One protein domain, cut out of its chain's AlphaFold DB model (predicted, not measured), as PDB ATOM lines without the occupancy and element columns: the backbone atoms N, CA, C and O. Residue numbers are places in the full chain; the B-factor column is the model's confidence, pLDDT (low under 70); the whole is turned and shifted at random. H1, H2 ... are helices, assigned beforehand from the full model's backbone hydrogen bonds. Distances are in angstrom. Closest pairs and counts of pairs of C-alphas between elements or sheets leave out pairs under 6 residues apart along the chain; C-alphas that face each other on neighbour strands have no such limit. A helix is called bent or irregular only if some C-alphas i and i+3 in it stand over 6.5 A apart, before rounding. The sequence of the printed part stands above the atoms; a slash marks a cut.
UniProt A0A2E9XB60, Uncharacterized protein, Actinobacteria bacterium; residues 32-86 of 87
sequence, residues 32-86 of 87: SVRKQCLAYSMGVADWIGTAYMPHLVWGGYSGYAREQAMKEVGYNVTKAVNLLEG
ATOM      1  N   SER A  32     -17.649  12.455  -8.303       95.06
ATOM      2  CA  SER A  32     -16.540  11.481  -8.274       95.06
ATOM      3  C   SER A  32     -16.651  10.360  -9.319       95.06
ATOM      4  O   SER A  32     -15.649   9.747  -9.690       95.06
ATOM      5  N   VAL A  33     -17.858  10.107  -9.830       96.50
ATOM      6  CA  VAL A  33     -18.161   9.019 -10.777       96.50
ATOM      7  C   VAL A  33     -18.304   9.499 -12.224       96.50
ATOM      8  O   VAL A  33     -18.823   8.775 -13.074       96.50
ATOM      9  N   ARG A  34     -17.842  10.721 -12.534       95.88
ATOM     10  CA  ARG A  34     -17.999  11.365 -13.851       95.88
ATOM     11  C   ARG A  34     -17.532  10.482 -15.016       95.88
ATOM     12  O   ARG A  34     -18.243  10.348 -16.009       95.88
ATOM     13  N   LYS A  35     -16.369   9.838 -14.883       95.06
ATOM     14  CA  LYS A  35     -15.773   9.001 -15.943       95.06
ATOM     15  C   LYS A  35     -16.557   7.710 -16.179       95.06
ATOM     16  O   LYS A  35     -16.787   7.330 -17.324       95.06
ATOM     17  N   GLN A  36     -16.991   7.053 -15.106       95.88
ATOM     18  CA  GLN A  36     -17.843   5.865 -15.166       95.88
ATOM     19  C   GLN A  36     -19.195   6.211 -15.797       95.88
ATOM     20  O   GLN A  36     -19.680   5.479 -16.656       95.88
ATOM     21  N   CYS A  37     -19.751   7.363 -15.415       96.06
ATOM     22  CA  CYS A  37     -21.001   7.907 -15.932       96.06
ATOM     23  C   CYS A  37     -20.933   8.175 -17.444       96.06
ATOM     24  O   CYS A  37     -21.809   7.717 -18.175       96.06
ATOM     25  N   LEU A  38     -19.859   8.811 -17.925       97.31
ATOM     26  CA  LEU A  38     -19.634   9.026 -19.358       97.31
ATOM     27  C   LEU A  38     -19.527   7.706 -20.133       97.31
ATOM     28  O   LEU A  38     -20.203   7.512 -21.139       97.31
ATOM     29  N   ALA A  39     -18.688   6.778 -19.665       96.12
ATOM     30  CA  ALA A  39     -18.488   5.505 -20.356       96.12
ATOM     31  C   ALA A  39     -19.782   4.677 -20.420       96.12
ATOM     32  O   ALA A  39     -20.090   4.072 -21.447       96.12
ATOM     33  N   TYR A  40     -20.560   4.679 -19.335       96.12
ATOM     34  CA  TYR A  40     -21.846   3.995 -19.282       96.12
ATOM     35  C   TYR A  40     -22.876   4.616 -20.223       96.12
ATOM     36  O   TYR A  40     -23.605   3.878 -20.885       96.12
ATOM     37  N   SER A  41     -22.938   5.947 -20.329       96.69
ATOM     38  CA  SER A  41     -23.894   6.579 -21.236       96.69
ATOM     39  C   SER A  41     -23.599   6.217 -22.688       96.69
ATOM     40  O   SER A  41     -24.475   5.711 -23.382       96.69
ATOM     41  N   MET A  42     -22.338   6.344 -23.103       96.81
ATOM     42  CA  MET A  42     -21.925   6.101 -24.487       96.81
ATOM     43  C   MET A  42     -21.989   4.620 -24.880       96.81
ATOM     44  O   MET A  42     -22.175   4.307 -26.055       96.81
ATOM     45  N   GLY A  43     -21.830   3.706 -23.919       96.06
ATOM     46  CA  GLY A  43     -21.875   2.263 -24.160       96.06
ATOM     47  C   GLY A  43     -23.238   1.609 -23.943       96.06
ATOM     48  O   GLY A  43     -23.475   0.537 -24.493       96.06
ATOM     49  N   VAL A  44     -24.116   2.213 -23.138       94.69
ATOM     50  CA  VAL A  44     -25.365   1.576 -22.693       94.69
ATOM     51  C   VAL A  44     -26.529   2.560 -22.670       94.69
ATOM     52  O   VAL A  44     -27.505   2.344 -23.378       94.69
ATOM     53  N   ALA A  45     -26.457   3.629 -21.869       93.38
ATOM     54  CA  ALA A  45     -27.648   4.430 -21.554       93.38
ATOM     55  C   ALA A  45     -28.216   5.209 -22.750       93.38
ATOM     56  O   ALA A  45     -29.424   5.408 -22.827       93.38
ATOM     57  N   ASP A  46     -27.354   5.646 -23.667       96.69
ATOM     58  CA  ASP A  46     -27.759   6.386 -24.861       96.69
ATOM     59  C   ASP A  46     -28.261   5.448 -25.983       96.69
ATOM     60  O   ASP A  46     -28.742   5.930 -27.006       96.69
ATOM     61  N   TRP A  47     -28.172   4.119 -25.832       95.94
ATOM     62  CA  TRP A  47     -28.601   3.160 -26.856       95.94
ATOM     63  C   TRP A  47     -30.025   2.652 -26.617       95.94
ATOM     64  O   TRP A  47     -30.335   2.058 -25.584       95.94
ATOM     65  N   ILE A  48     -30.882   2.806 -27.626       93.69
ATOM     66  CA  ILE A  48     -32.227   2.227 -27.671       93.69
ATOM     67  C   ILE A  48     -32.273   1.253 -28.849       93.69
ATOM     68  O   ILE A  48     -32.403   1.642 -30.011       93.69
ATOM     69  N   GLY A  49     -32.110  -0.039 -28.552       92.56
ATOM     70  CA  GLY A  49     -31.890  -1.050 -29.585       92.56
ATOM     71  C   GLY A  49     -30.588  -0.767 -30.337       92.56
ATOM     72  O   GLY A  49     -29.516  -0.787 -29.745       92.56
ATOM     73  N   THR A  50     -30.682  -0.490 -31.638       92.88
ATOM     74  CA  THR A  50     -29.531  -0.136 -32.491       92.88
ATOM     75  C   THR A  50     -29.401   1.366 -32.743       92.88
ATOM     76  O   THR A  50     -28.533   1.778 -33.509       92.88
ATOM     77  N   ALA A  51     -30.277   2.190 -32.162       95.25
ATOM     78  CA  ALA A  51     -30.243   3.637 -32.323       95.25
ATOM     79  C   ALA A  51     -29.482   4.287 -31.163       95.25
ATOM     80  O   ALA A  51     -29.746   3.988 -30.000       95.25
ATOM     81  N   TYR A  52     -28.568   5.202 -31.488       96.81
ATOM     82  CA  TYR A  52     -27.877   6.040 -30.510       96.81
ATOM     83  C   TYR A  52     -28.636   7.363 -30.341       96.81
ATOM     84  O   TYR A  52     -28.717   8.151 -31.283       96.81
ATOM     85  N   MET A  53     -29.223   7.584 -29.165       96.81
ATOM     86  CA  MET A  53     -30.179   8.658 -28.860       96.81
ATOM     87  C   MET A  53     -29.789   9.421 -27.577       96.81
ATOM     88  O   MET A  53     -30.453   9.306 -26.542       96.81
ATOM     89  N   PRO A  54     -28.701  10.211 -27.607       96.12
ATOM     90  CA  PRO A  54     -28.209  10.904 -26.425       96.12
ATOM     91  C   PRO A  54     -29.012  12.188 -26.157       96.12
ATOM     92  O   PRO A  54     -28.841  13.204 -26.827       96.12
ATOM     93  N   HIS A  55     -29.877  12.168 -25.139       92.75
ATOM     94  CA  HIS A  55     -30.755  13.308 -24.809       92.75
ATOM     95  C   HIS A  55     -30.439  14.000 -23.479       92.75
ATOM     96  O   HIS A  55     -30.815  15.150 -23.276       92.75
ATOM     97  N   LEU A  56     -29.757  13.307 -22.569       94.62
ATOM     98  CA  LEU A  56     -29.482  13.790 -21.215       94.62
ATOM     99  C   LEU A  56     -28.018  14.202 -21.057       94.62
ATOM    100  O   LEU A  56     -27.164  13.827 -21.866       94.62
ATOM    101  N   VAL A  57     -27.717  14.936 -19.990       96.31
ATOM    102  CA  VAL A  57     -26.339  15.182 -19.557       96.31
ATOM    103  C   VAL A  57     -25.815  13.941 -18.836       96.31
ATOM    104  O   VAL A  57     -26.441  13.454 -17.899       96.31
ATOM    105  N   TRP A  58     -24.652  13.451 -19.263       96.75
ATOM    106  CA  TRP A  58     -23.941  12.342 -18.624       96.75
ATOM    107  C   TRP A  58     -22.456  12.667 -18.563       96.75
ATOM    108  O   TRP A  58     -21.891  13.192 -19.522       96.75
ATOM    109  N   GLY A  59     -21.818  12.366 -17.431       95.88
ATOM    110  CA  GLY A  59     -20.373  12.539 -17.264       95.88
ATOM    111  C   GLY A  59     -19.851  13.958 -17.536       95.88
ATOM    112  O   GLY A  59     -18.676  14.116 -17.858       95.88
ATOM    113  N   GLY A  60     -20.708  14.974 -17.408       96.38
ATOM    114  CA  GLY A  60     -20.373  16.375 -17.676       96.38
ATOM    115  C   GLY A  60     -20.465  16.808 -19.135       96.38
ATOM    116  O   GLY A  60     -20.029  17.908 -19.446       96.38
ATOM    117  N   TYR A  61     -21.043  15.985 -20.012       97.56
ATOM    118  CA  TYR A  61     -21.242  16.319 -21.421       97.56
ATOM    119  C   TYR A  61     -22.721  16.261 -21.791       97.56
ATOM    120  O   TYR A  61     -23.425  15.324 -21.402       97.56
ATOM    121  N   SER A  62     -23.186  17.221 -22.587       97.19
ATOM    122  CA  SER A  62     -24.501  17.197 -23.229       97.19
ATOM    123  C   SER A  62     -24.666  16.006 -24.170       97.19
ATOM    124  O   SER A  62     -23.697  15.409 -24.652       97.19
ATOM    125  N   GLY A  63     -25.924  15.682 -24.476       97.06
ATOM    126  CA  GLY A  63     -26.237  14.663 -25.472       97.06
ATOM    127  C   GLY A  63     -25.620  14.969 -26.840       97.06
ATOM    128  O   GLY A  63     -25.011  14.094 -27.450       97.06
ATOM    129  N   TYR A  64     -25.664  16.240 -27.253       97.12
ATOM    130  CA  TYR A  64     -25.069  16.707 -28.505       97.12
ATOM    131  C   TYR A  64     -23.558  16.445 -28.576       97.12
ATOM    132  O   TYR A  64     -23.087  15.875 -29.557       97.12
ATOM    133  N   ALA A  65     -22.798  16.797 -27.531       97.81
ATOM    134  CA  ALA A  65     -21.350  16.574 -27.504       97.81
ATOM    135  C   ALA A  65     -20.996  15.083 -27.632       97.81
ATOM    136  O   ALA A  65     -20.120  14.710 -28.416       97.81
ATOM    137  N   ARG A  66     -21.724  14.212 -26.921       98.06
ATOM    138  CA  ARG A  66     -21.528  12.758 -27.024       98.06
ATOM    139  C   ARG A  66     -21.922  12.209 -28.392       98.06
ATOM    140  O   ARG A  66     -21.274  11.288 -28.881       98.06
ATOM    141  N   GLU A  67     -22.963  12.756 -29.013       98.25
ATOM    142  CA  GLU A  67     -23.365  12.390 -30.372       98.25
ATOM    143  C   GLU A  67     -22.289  12.724 -31.404       98.25
ATOM    144  O   GLU A  67     -21.960  11.874 -32.232       98.25
ATOM    145  N   GLN A  68     -21.716  13.929 -31.335       98.31
ATOM    146  CA  GLN A  68     -20.637  14.339 -32.236       98.31
ATOM    147  C   GLN A  68     -19.414  13.433 -32.071       98.31
ATOM    148  O   GLN A  68     -18.920  12.898 -33.060       98.31
ATOM    149  N   ALA A  69     -19.000  13.166 -30.828       98.31
ATOM    150  CA  ALA A  69     -17.863  12.292 -30.558       98.31
ATOM    151  C   ALA A  69     -18.080  10.866 -31.086       98.31
ATOM    152  O   ALA A  69     -17.185  10.290 -31.700       98.31
ATOM    153  N   MET A  70     -19.274  10.291 -30.895       98.25
ATOM    154  CA  MET A  70     -19.593   8.962 -31.428       98.25
ATOM    155  C   MET A  70     -19.582   8.944 -32.954       98.25
ATOM    156  O   MET A  70     -19.013   8.025 -33.538       98.25
ATOM    157  N   LYS A  71     -20.161   9.954 -33.609       98.06
ATOM    158  CA  LYS A  71     -20.144  10.069 -35.074       98.06
ATOM    159  C   LYS A  71     -18.720  10.145 -35.618       98.06
ATOM    160  O   LYS A  71     -18.400   9.424 -36.560       98.06
ATOM    161  N   GLU A  72     -17.868  10.956 -34.999       98.31
ATOM    162  CA  GLU A  72     -16.479  11.159 -35.421       98.31
ATOM    163  C   GLU A  72     -15.670   9.857 -35.436       98.31
ATOM    164  O   GLU A  72     -14.887   9.607 -36.351       98.31
ATOM    165  N   VAL A  73     -15.902   8.979 -34.460       97.94
ATOM    166  CA  VAL A  73     -15.137   7.732 -34.320       97.94
ATOM    167  C   VAL A  73     -15.869   6.496 -34.849       97.94
ATOM    168  O   VAL A  73     -15.478   5.367 -34.536       97.94
ATOM    169  N   GLY A  74     -16.944   6.682 -35.622       97.50
ATOM    170  CA  GLY A  74     -17.728   5.580 -36.186       97.50
ATOM    171  C   GLY A  74     -18.397   4.707 -35.121       97.50
ATOM    172  O   GLY A  74     -18.397   3.485 -35.228       97.50
ATOM    173  N   TYR A  75     -18.931   5.336 -34.073       96.88
ATOM    174  CA  TYR A  75     -19.622   4.721 -32.935       96.88
ATOM    175  C   TYR A  75     -18.760   3.756 -32.102       96.88
ATOM    176  O   TYR A  75     -19.271   2.926 -31.351       96.88
ATOM    177  N   ASN A  76     -17.432   3.883 -32.179       97.31
ATOM    178  CA  ASN A  76     -16.523   3.198 -31.270       97.31
ATOM    179  C   ASN A  76     -16.502   3.882 -29.889       97.31
ATOM    180  O   ASN A  76     -15.853   4.910 -29.706       97.31
ATOM    181  N   VAL A  77     -17.164   3.269 -28.906       96.31
ATOM    182  CA  VAL A  77     -17.332   3.817 -27.548       96.31
ATOM    183  C   VAL A  77     -16.004   4.228 -26.902       96.31
ATOM    184  O   VAL A  77     -15.883   5.343 -26.404       96.31
ATOM    185  N   THR A  78     -14.985   3.364 -26.928       96.56
ATOM    186  CA  THR A  78     -13.690   3.647 -26.283       96.56
ATOM    187  C   THR A  78     -13.001   4.857 -26.906       96.56
ATOM    188  O   THR A  78     -12.510   5.721 -26.182       96.56
ATOM    189  N   LYS A  79     -12.992   4.950 -28.242       97.94
ATOM    190  CA  LYS A  79     -12.418   6.106 -28.939       97.94
ATOM    191  C   LYS A  79     -13.203   7.384 -28.657       97.94
ATOM    192  O   LYS A  79     -12.586   8.422 -28.470       97.94
ATOM    193  N   ALA A  80     -14.530   7.311 -28.584       97.62
ATOM    194  CA  ALA A  80     -15.377   8.478 -28.356       97.62
ATOM    195  C   ALA A  80     -15.197   9.036 -26.934       97.62
ATOM    196  O   ALA A  80     -15.089  10.245 -26.748       97.62
ATOM    197  N   VAL A  81     -15.092   8.150 -25.934       96.94
ATOM    198  CA  VAL A  81     -14.760   8.533 -24.553       96.94
ATOM    199  C   VAL A  81     -13.372   9.175 -24.488       96.94
ATOM    200  O   VAL A  81     -13.220  10.216 -23.857       96.94
ATOM    201  N   ASN A  82     -12.366   8.584 -25.145       96.69
ATOM    202  CA  ASN A  82     -11.015   9.156 -25.180       96.69
ATOM    203  C   ASN A  82     -10.996  10.537 -25.848       96.69
ATOM    204  O   ASN A  82     -10.389  11.452 -25.302       96.69
ATOM    205  N   LEU A  83     -11.718  10.698 -26.961       96.94
ATOM    206  CA  LEU A  83     -11.852  11.967 -27.672       96.94
ATOM    207  C   LEU A  83     -12.421  13.068 -26.762       96.94
ATOM    208  O   LEU A  83     -11.850  14.151 -26.685       96.94
ATOM    209  N   LEU A  84     -13.501  12.783 -26.027       96.50
ATOM    210  CA  LEU A  84     -14.102  13.748 -25.096       96.50
ATOM    211  C   LEU A  84     -13.198  14.064 -23.898       96.50
ATOM    212  O   LEU A  84     -13.172  15.202 -23.431       96.50
ATOM    213  N   GLU A  85     -12.457  13.076 -23.402       94.38
ATOM    214  CA  GLU A  85     -11.533  13.226 -22.271       94.38
ATOM    215  C   GLU A  85     -10.152  13.781 -22.676       94.38
ATOM    216  O   GLU A  85      -9.297  13.946 -21.804       94.38
ATOM    217  N   GLY A  86      -9.918  14.059 -23.966       88.38
ATOM    218  CA  GLY A  86      -8.656  14.599 -24.482       88.38
ATOM    219  C   GLY A  86      -7.471  13.632 -24.385       88.38
ATOM    220  O   GLY A  86      -6.370  14.057 -24.035       88.38
TER     221      GLY A  86
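AT A GLANCE: This is residues 32 to 86 of the 87 residues of an uncharacterized protein of Actinobacteria bacterium (UniProt A0A2E9XB60). Three short helices, H1, H2 and H3, are set at steep angles to one another in a triangle, with H3 touching both of the others. A long loop, residues 46 to 62, leaves the end of H1, makes a small turn round Thr 50 at one end of the long axis, and folds back past H1, with residues 58 and 59 beside it, to reach H2. The printed part has 55 residues with three named helices in the order H1, H2, H3 and no named strand, and its class is all helix. The whole is compact, with a radius of gyration of the C-alphas of 9.8 A, and elongated, with spans of 30 by 19 by 16 A.

HOW THE PARTS SIT: H1, residues 34 to 45, touches H3, residues 77 to 84, with its residues 38 to 43 alone. The closest C-alphas of the two are those of Gly 43 and Val 77, 5.9 A apart. H1 and H3 run opposite ways at a steep tilt of 43 degrees. H2, residues 63 to 72, is close to H1 but not clearly touching, with 2 pairs of C-alphas within 8 A, the closest being those of Met 42 and Arg 66, 7.1 A apart. The lines of H1 and H2 stand at 72 degrees, only just about perpendicular. H2 touches H3, where the C-alphas of Ala 69 and Ala 80 are the closest, 5.1 A apart. These two helices run opposite ways at a steep tilt of 68 degrees, only just short of about perpendicular. In H1, H2 and H3 every O i to N i+4 pair is within hydrogen-bond range.

IN THESE COORDINATES: H1 begins at C-alpha 34, at (-17.999, 11.365, -13.851), and measures 14.2 A from first to last C-alpha. It is irregular, but only just: C-alphas 42 and 45 are 6.6 A apart, and its line is a rough one. In the stretch that follows, residues 47 to 48 pair with residues 51 to 52, antiparallel. H2 begins at C-alpha 63, at (-26.237, 14.663, -25.472), and measures 14.4 A. H3 measures 10.7 A and ends at C-alpha 84, at (-14.102, 13.748, -25.096).

THE WHOLE: The two C-alphas farthest apart are those of Ser 32 and Thr 50, 29.8 A. The first and last printed C-alphas, of Ser 32 and Gly 86, are 18.3 A apart. The printed part has no cut. The link from H1 to H2 is long, with 17 residues, whose C-alphas lie 7 to 15 A from the mean of all C-alphas. The link from H2 to H3 is tight, with 4 residues. The mean pLDDT of the printed part is 96.2, and no printed residue is under 70.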